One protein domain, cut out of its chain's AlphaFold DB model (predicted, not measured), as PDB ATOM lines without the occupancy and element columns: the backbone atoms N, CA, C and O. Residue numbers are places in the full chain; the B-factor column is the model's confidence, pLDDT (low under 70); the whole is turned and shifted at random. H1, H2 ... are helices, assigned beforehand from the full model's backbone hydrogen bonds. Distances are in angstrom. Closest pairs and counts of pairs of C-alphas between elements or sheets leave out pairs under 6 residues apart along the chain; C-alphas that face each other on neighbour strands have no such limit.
ATOM      1  N   VAL A  57     293.759 268.893 290.733       89.75
ATOM      2  CA  VAL A  57     292.933 268.850 291.949       89.75
ATOM      3  C   VAL A  57     291.447 268.919 291.600       89.75
ATOM      4  O   VAL A  57     290.648 268.153 292.135       89.75
ATOM      5  N   GLU A  58     291.070 269.783 290.657       89.94
ATOM      6  CA  GLU A  58     289.700 269.875 290.148       89.94
ATOM      7  C   GLU A  58     289.227 268.537 289.565       89.94
ATOM      8  O   GLU A  58     288.129 268.068 289.875       89.94
ATOM      9  N   HIS A  59     290.065 267.884 288.756       87.31
ATOM     10  CA  HIS A  59     289.734 266.593 288.168       87.31
ATOM     11  C   HIS A  59     289.595 265.492 289.228       87.31
ATOM     12  O   HIS A  59     288.656 264.696 289.163       87.31
ATOM     13  N   ALA A  60     290.481 265.464 290.228       86.75
ATOM     14  CA  ALA A  60     290.379 264.536 291.353       86.75
ATOM     15  C   ALA A  60     289.058 264.726 292.119       86.75
ATOM     16  O   ALA A  60     288.330 263.763 292.361       86.75
ATOM     17  N   LEU A  61     288.681 265.975 292.399       91.44
ATOM     18  CA  LEU A  61     287.423 266.310 293.060       91.44
ATOM     19  C   LEU A  61     286.199 265.945 292.205       91.44
ATOM     20  O   LEU A  61     285.230 265.391 292.726       91.44
ATOM     21  N   LYS A  62     286.237 266.193 290.890       90.19
ATOM     22  CA  LYS A  62     285.172 265.781 289.962       90.19
ATOM     23  C   LYS A  62     285.000 264.263 289.964       90.19
ATOM     24  O   LYS A  62     283.872 263.777 289.997       90.19
ATOM     25  N   ARG A  63     286.103 263.510 289.975       89.81
ATOM     26  CA  ARG A  63     286.081 262.045 290.063       89.81
ATOM     27  C   ARG A  63     285.525 261.548 291.392       89.81
ATOM     28  O   ARG A  63     284.703 260.640 291.365       89.81
ATOM     29  N   ALA A  64     285.935 262.135 292.515       86.75
ATOM     30  CA  ALA A  64     285.432 261.766 293.836       86.75
ATOM     31  C   ALA A  64     283.913 261.980 293.932       86.75
ATOM     32  O   ALA A  64     283.180 261.049 294.243       86.75
ATOM     33  N   ARG A  65     283.424 263.157 293.514       91.88
ATOM     34  CA  ARG A  65     281.983 263.454 293.474       91.88
ATOM     35  C   ARG A  65     281.202 262.463 292.612       91.88
ATOM     36  O   ARG A  65     280.152 261.989 293.030       91.88
ATOM     37  N   LEU A  66     281.721 262.132 291.428       91.50
ATOM     38  CA  LEU A  66     281.099 261.133 290.557       91.50
ATOM     39  C   LEU A  66     281.110 259.738 291.192       91.50
ATOM     40  O   LEU A  66     280.134 259.008 291.058       91.50
ATOM     41  N   ALA A  67     282.187 259.358 291.878       88.00
ATOM     42  CA  ALA A  67     282.267 258.081 292.575       88.00
ATOM     43  C   ALA A  67     281.217 257.991 293.693       88.00
ATOM     44  O   ALA A  67     280.519 256.981 293.784       88.00
ATOM     45  N   ASP A  68     281.052 259.054 294.479       87.38
ATOM     46  CA  ASP A  68     280.049 259.133 295.543       87.38
ATOM     47  C   ASP A  68     278.620 259.087 294.985       87.38
ATOM     48  O   ASP A  68     277.790 258.306 295.451       87.38
ATOM     49  N   GLU A  69     278.340 259.846 293.923       91.19
ATOM     50  CA  GLU A  69     277.037 259.840 293.251       91.19
ATOM     51  C   GLU A  69     276.699 258.454 292.677       91.19
ATOM     52  O   GLU A  69     275.587 257.942 292.845       91.19
ATOM     53  N   LEU A  70     277.669 257.809 292.019       91.94
ATOM     54  CA  LEU A  70     277.513 256.453 291.500       91.94
ATOM     55  C   LEU A  70     277.318 255.444 292.629       91.94
ATOM     56  O   LEU A  70     276.488 254.547 292.496       91.94
ATOM     57  N   ASN A  71     278.020 255.602 293.747       86.12
ATOM     58  CA  ASN A  71     277.835 254.771 294.928       86.12
ATOM     59  C   ASN A  71     276.407 254.843 295.456       86.12
ATOM     60  O   ASN A  71     275.780 253.800 295.641       86.12
ATOM     61  N   SER A  72     275.855 256.045 295.623       87.06
ATOM     62  CA  SER A  72     274.461 256.217 296.039       87.06
ATOM     63  C   SER A  72     273.486 255.555 295.059       87.06
ATOM     64  O   SER A  72     272.545 254.880 295.480       87.06
ATOM     65  N   ARG A  73     273.728 255.676 293.745       88.31
ATOM     66  CA  ARG A  73     272.899 255.023 292.715       88.31
ATOM     67  C   ARG A  73     273.016 253.499 292.728       88.31
ATOM     68  O   ARG A  73     272.026 252.813 292.498       88.31
ATOM     69  N   LEU A  74     274.201 252.961 293.000       86.88
ATOM     70  CA  LEU A  74     274.442 251.519 293.057       86.88
ATOM     71  C   LEU A  74     273.864 250.876 294.319       86.88
ATOM     72  O   LEU A  74     273.386 249.745 294.248       86.88
ATOM     73  N   LEU A  75     273.879 251.583 295.450       83.69
ATOM     74  CA  LEU A  75     273.232 251.130 296.684       83.69
ATOM     75  C   LEU A  75     271.720 250.965 296.495       83.69
ATOM     76  O   LEU A  75     271.148 249.976 296.945       83.69
ATOM     77  N   ASN A  76     271.100 251.882 295.751       85.81
ATOM     78  CA  ASN A  76     269.670 251.863 295.443       85.81
ATOM     79  C   ASN A  76     269.333 251.076 294.167       85.81
ATOM     80  O   ASN A  76     268.282 251.292 293.564       85.81
ATOM     81  N   ARG A  77     270.217 250.183 293.713       88.81
ATOM     82  CA  ARG A  77     269.996 249.436 292.473       88.81
ATOM     83  C   ARG A  77     268.812 248.462 292.634       88.81
ATOM     84  O   ARG A  77     268.913 247.548 293.458       88.81
ATOM     85  N   PRO A  78     267.734 248.593 291.834       89.56
ATOM     86  CA  PRO A  78     266.588 247.691 291.908       89.56
ATOM     87  C   PRO A  78     266.971 246.283 291.443       89.56
ATOM     88  O   PRO A  78     267.783 246.102 290.527       89.56
ATOM     89  N   GLY A  79     266.400 245.277 292.099       88.44
ATOM     90  CA  GLY A  79     266.589 243.879 291.748       88.44
ATOM     91  C   GLY A  79     265.809 243.481 290.491       88.44
ATOM     92  O   GLY A  79     264.887 244.178 290.074       88.44
ATOM     93  N   PRO A  80     266.118 242.318 289.893       88.25
ATOM     94  CA  PRO A  80     265.372 241.810 288.741       88.25
ATOM     95  C   PRO A  80     263.876 241.615 289.031       88.25
ATOM     96  O   PRO A  80     263.050 241.913 288.177       88.25
ATOM     97  N   LEU A  81     263.529 241.160 290.241       88.50
ATOM     98  CA  LEU A  81     262.135 240.977 290.663       88.50
ATOM     99  C   LEU A  81     261.412 242.320 290.857       88.50
ATOM    100  O   LEU A  81     260.272 242.444 290.420       88.50
ATOM    101  N   ASP A  82     262.096 243.337 291.405       88.06
ATOM    102  CA  ASP A  82     261.570 244.710 291.507       88.06
ATOM    103  C   ASP A  82     261.227 245.257 290.103       88.06
ATOM    104  O   ASP A  82     260.179 245.857 289.878       88.06
ATOM    105  N   LEU A  83     262.090 245.003 289.113       91.19
ATOM    106  CA  LEU A  83     261.879 245.448 287.732       91.19
ATOM    107  C   LEU A  83     260.731 244.713 287.021       91.19
ATOM    108  O   LEU A  83     260.051 245.325 286.198       91.19
ATOM    109  N   ILE A  84     260.506 243.431 287.325       89.25
ATOM    110  CA  ILE A  84     259.352 242.667 286.819       89.25
ATOM    111  C   ILE A  84     258.056 243.190 287.446       89.25
ATOM    112  O   ILE A  84     257.063 243.385 286.743       89.25
ATOM    113  N   GLN A  85     258.077 243.489 288.750       87.88
ATOM    114  CA  GLN A  85     256.948 244.095 289.458       87.88
ATOM    115  C   GLN A  85     256.560 245.453 288.850       87.88
ATOM    116  O   GLN A  85     255.377 245.737 288.680       87.88
ATOM    117  N   HIS A  86     257.546 246.271 288.472       89.06
ATOM    118  CA  HIS A  86     257.330 247.557 287.800       89.06
ATOM    119  C   HIS A  86     257.085 247.453 286.286       89.06
ATOM    120  O   HIS A  86     257.013 248.482 285.616       89.06
ATOM    121  N   ASN A  87     256.938 246.239 285.746       88.56
ATOM    122  CA  ASN A  87     256.673 245.986 284.329       88.56
ATOM    123  C   ASN A  87     257.742 246.572 283.379       88.56
ATOM    124  O   ASN A  87     257.446 247.046 282.283       88.56
ATOM    125  N   ILE A  88     259.000 246.584 283.828       91.25
ATOM    126  CA  ILE A  88     260.165 247.021 283.043       91.25
ATOM    127  C   ILE A  88     260.860 245.806 282.412       91.25
ATOM    128  O   ILE A  88     261.317 245.869 281.271       91.25
ATOM    129  N   LEU A  89     260.941 244.693 283.151       89.81
ATOM    130  CA  LEU A  89     261.446 243.408 282.662       89.81
ATOM    131  C   LEU A  89     260.290 242.415 282.508       89.81
ATOM    132  O   LEU A  89     259.451 242.312 283.397       89.81
ATOM    133  N   HIS A  90     260.300 241.650 281.416       88.06
ATOM    134  CA  HIS A  90     259.308 240.612 281.122       88.06
ATOM    135  C   HIS A  90     259.983 239.237 281.150       88.06
ATOM    136  O   HIS A  90     261.172 239.129 280.834       88.06
ATOM    137  N   LEU A  91     259.242 238.192 281.524       84.19
ATOM    138  CA  LEU A  91     259.742 236.815 281.518       84.19
ATOM    139  C   LEU A  91     259.268 236.073 280.264       84.19
ATOM    140  O   LEU A  91     258.202 236.359 279.712       84.19
ATOM    141  N   ASP A  92     260.042 235.080 279.830       84.25
ATOM    142  CA  ASP A  92     259.653 234.236 278.705       84.25
ATOM    143  C   ASP A  92     258.418 233.400 279.072       84.25
ATOM    144  O   ASP A  92     258.466 232.443 279.850       84.25
ATOM    145  N   LYS A  93     257.281 233.764 278.466       78.69
ATOM    146  CA  LYS A  93     255.956 233.175 278.731       78.69
ATOM    147  C   LYS A  93     255.893 231.665 278.483       78.69
ATOM    148  O   LYS A  93     255.039 230.994 279.055       78.69
ATOM    149  N   ASN A  94     256.778 231.148 277.631       78.69
ATOM    150  CA  ASN A  94     256.850 229.730 277.282       78.69
ATOM    151  C   ASN A  94     257.482 228.884 278.397       78.69
ATOM    152  O   ASN A  94     257.148 227.710 278.525       78.69
ATOM    153  N   GLU A  95     258.392 229.465 279.181       77.38
ATOM    154  CA  GLU A  95     259.131 228.751 280.227       77.38
ATOM    155  C   GLU A  95     258.454 228.911 281.597       77.38
ATOM    156  O   GLU A  95     258.399 227.960 282.377       77.38
ATOM    157  N   TYR A  96     257.853 230.080 281.862       77.44
ATOM    158  CA  TYR A  96     257.188 230.385 283.134       77.44
ATOM    159  C   TYR A  96     255.829 231.081 282.940       77.44
ATOM    160  O   TYR A  96     255.689 232.276 283.235       77.44
ATOM    161  N   PRO A  97     254.794 230.359 282.471       72.31
ATOM    162  CA  PRO A  97     253.454 230.922 282.367       72.31
ATOM    163  C   PRO A  97     252.947 231.303 283.768       72.31
ATOM    164  O   PRO A  97     253.012 230.505 284.701       72.31
ATOM    165  N   ASN A  98     252.440 232.530 283.915       81.56
ATOM    166  CA  ASN A  98     251.847 233.114 285.135       81.56
ATOM    167  C   ASN A  98     252.818 233.615 286.222       81.56
ATOM    168  O   ASN A  98     252.370 234.296 287.144       81.56
ATOM    169  N   LEU A  99     254.129 233.362 286.120       81.25
ATOM    170  CA  LEU A  99     255.090 233.830 287.132       81.25
ATOM    171  C   LEU A  99     255.185 235.363 287.174       81.25
ATOM    172  O   LEU A  99     255.185 235.966 288.242       81.25
ATOM    173  N   GLU A 100     255.206 235.998 286.004       83.25
ATOM    174  CA  GLU A 100     255.235 237.456 285.869       83.25
ATOM    175  C   GLU A 100     254.007 238.121 286.513       83.25
ATOM    176  O   GLU A 100     254.149 239.060 287.293       83.25
ATOM    177  N   GLN A 101     252.811 237.571 286.278       84.62
ATOM    178  CA  GLN A 101     251.561 238.068 286.860       84.62
ATOM    179  C   GLN A 101     251.510 237.872 288.381       84.62
ATOM    180  O   GLN A 101     251.010 238.738 289.094       84.62
ATOM    181  N   ALA A 102     252.054 236.763 288.892       83.50
ATOM    182  CA  ALA A 102     252.132 236.505 290.328       83.50
ATOM    183  C   ALA A 102     253.095 237.471 291.046       83.50
ATOM    184  O   ALA A 102     252.813 237.899 292.168       83.50
ATOM    185  N   ILE A 103     254.202 237.857 290.394       84.69
ATOM    186  CA  ILE A 103     255.149 238.863 290.906       84.69
ATOM    187  C   ILE A 103     254.524 240.265 290.852       84.69
ATOM    188  O   ILE A 103     254.558 240.988 291.846       84.69
ATOM    189  N   GLN A 104     253.902 240.636 289.729       84.69
ATOM    190  CA  GLN A 104     253.214 241.926 289.571       84.69
ATOM    191  C   GLN A 104     252.032 242.078 290.539       84.69
ATOM    192  O   GLN A 104     251.824 243.151 291.102       84.69
ATOM    193  N   GLY A 105     251.285 240.997 290.780       83.88
ATOM    194  CA  GLY A 105     250.155 240.954 291.706       83.88
ATOM    195  C   GLY A 105     250.536 240.841 293.186       83.88
ATOM    196  O   GLY A 105     249.642 240.750 294.022       83.88
ATOM    197  N   GLY A 106     251.832 240.809 293.523       81.31
ATOM    198  CA  GLY A 106     252.307 240.724 294.908       81.31
ATOM    199  C   GLY A 106     252.002 239.395 295.611       81.31
ATOM    200  O   GLY A 106     252.070 239.322 296.834       81.31
ATOM    201  N   GLN A 107     251.667 238.341 294.861       81.19
ATOM    202  CA  GLN A 107     251.377 237.012 295.414       81.19
ATOM    203  C   GLN A 107     252.652 236.285 295.864       81.19
ATOM    204  O   GLN A 107     252.592 235.392 296.706       81.19
ATOM    205  N   ILE A 108     253.808 236.672 295.314       81.44
ATOM    206  CA  ILE A 108     255.119 236.128 295.673       81.44
ATOM    207  C   ILE A 108     255.881 237.187 296.483       81.44
ATOM    208  O   ILE A 108     256.320 238.182 295.902       81.44
ATOM    209  N   PRO A 109     256.069 237.002 297.804       81.88
ATOM    210  CA  PRO A 109     256.863 237.920 298.606       81.88
ATOM    211  C   PRO A 109     258.350 237.744 298.286       81.88
ATOM    212  O   PRO A 109     258.890 236.637 298.335       81.88
ATOM    213  N   PHE A 110     259.042 238.842 297.994       81.81
ATOM    214  CA  PHE A 110     260.487 238.849 297.793       81.81
ATOM    215  C   PHE A 110     261.130 240.020 298.537       81.81
ATOM    216  O   PHE A 110     260.484 241.021 298.845       81.81
ATOM    217  N   LYS A 111     262.415 239.880 298.877       78.06
ATOM    218  CA  LYS A 111     263.162 240.952 299.543       78.06
ATOM    219  C   LYS A 111     263.632 241.964 298.491       78.06
ATOM    220  O   LYS A 111     264.360 241.548 297.584       78.06
ATOM    221  N   PRO A 112     263.281 243.255 298.613       71.50
ATOM    222  CA  PRO A 112     263.784 244.278 297.706       71.50
ATOM    223  C   PRO A 112     265.307 244.363 297.820       71.50
ATOM    224  O   PRO A 112     265.887 244.250 298.905       71.50
ATOM    225  N   THR A 113     265.980 244.530 296.682       69.75
ATOM    226  CA  THR A 113     267.455 244.478 296.644       69.75
ATOM    227  C   THR A 113     268.101 245.763 297.190       69.75
ATOM    228  O   THR A 113     269.273 245.742 297.565       69.75
ATOM    229  N   SER A 114     267.320 246.838 297.333       63.81
ATOM    230  CA  SER A 114     267.712 248.174 297.806       63.81
ATOM    231  C   SER A 114     267.891 248.312 299.327       63.81
ATOM    232  O   SER A 114     267.868 249.422 299.854       63.81
ATOM    233  N   LEU A 115     268.040 247.210 300.070       60.22
ATOM    234  CA  LEU A 115     268.353 247.284 301.502       60.22
ATOM    235  C   LEU A 115     269.707 247.983 301.719       60.22
ATOM    236  O   LEU A 115     270.611 247.791 300.902       60.22
ATOM    237  N   PRO A 116     269.882 248.751 302.815       55.22
ATOM    238  CA  PRO A 116     271.091 249.526 303.062       55.22
ATOM    239  C   PRO A 116     272.304 248.596 303.167       55.22
ATOM    240  O   PRO A 116     272.567 247.970 304.194       55.22
ATOM    241  N   ARG A 117     273.041 248.475 302.063       61.19
ATOM    242  CA  ARG A 117     274.354 247.833 302.019       61.19
ATOM    243  C   ARG A 117     275.407 248.867 302.405       61.19
ATOM    244  O   ARG A 117     275.212 250.066 302.225       61.19
ATOM    245  N   ARG A 118     276.542 248.402 302.932       59.38
ATOM    246  CA  ARG A 118     277.691 249.282 303.187       59.38
ATOM    247  C   ARG A 118     278.117 249.969 301.876       59.38
ATOM    248  O   ARG A 118     278.089 249.303 300.837       59.38
ATOM    249  N   PRO A 119     278.506 251.257 301.916       57.97
ATOM    250  CA  PRO A 119     278.950 251.984 300.731       57.97
ATOM    251  C   PRO A 119     280.116 251.253 300.059       57.97
ATOM    252  O   PRO A 119     281.028 250.760 300.726       57.97
ATOM    253  N   LEU A 120     280.067 251.152 298.730       59.75
ATOM    254  CA  LEU A 120     281.144 250.551 297.952       59.75
ATOM    255  C   LEU A 120     282.320 251.539 297.924       59.75
ATOM    256  O   LEU A 120     282.224 252.627 297.371       59.75
ATOM    257  N   ILE A 121     283.444 251.189 298.544       56.22
ATOM    258  CA  ILE A 121     284.631 252.053 298.525       56.22
ATOM    259  C   ILE A 121     285.360 251.838 297.197       56.22
ATOM    260  O   ILE A 121     286.075 250.845 297.015       56.22
ATOM    261  N   PHE A 122     285.188 252.769 296.258       53.09
ATOM    262  CA  PHE A 122     285.992 252.806 295.043       53.09
ATOM    263  C   PHE A 122     287.406 253.262 295.400       53.09
ATOM    264  O   PHE A 122     287.639 254.422 295.718       53.09
TER     265      PHE A 122
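What this domain is: This is residues 57 to 122 of the 608 residues of the protein "Hypothetical protein" of Rotaria magnacalcarata (UniProt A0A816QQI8). A long helix, H1, makes a rod-like arm that leads to a small head of two short helices, H2 and H3, meeting at a steep angle. Residues 105 to 122, with no named element, fold back from the head toward H1. The printed part has 66 residues, all helix by class in the order H1, H2, H3, though these hold only 31 residues. It is extended, with a radius of gyration of the C-alphas of 17.2 A and spans of 55 by 21 by 16 A.

How they stand to each other: H1, residues 57 to 75, is apart from H2, residues 80 to 85, and from H3, residues 99 to 104. H2 and H3 touch, the closest C-alphas being those of Gln 85 and Gln 104, 4.3 A apart. They run the same way at a steep tilt of 67 degrees, only just short of about perpendicular. In H1, H2 and H3 every O i to N i+4 pair is within hydrogen-bond range.

Where its parts are: H1 begins at C-alpha 57 (292.933, 268.850, 291.949) and is 26.9 A long. H2 measures 8.8 A, and H3, 8.7 A, ends at C-alpha 104 (253.214, 241.926, 289.571).

The domain as a whole: The printed part has no cut. The link H2 to H3 is long. Residues 57 to 63 and 93 to 98 stand free. Residues 113 to 122 have pLDDT under 70.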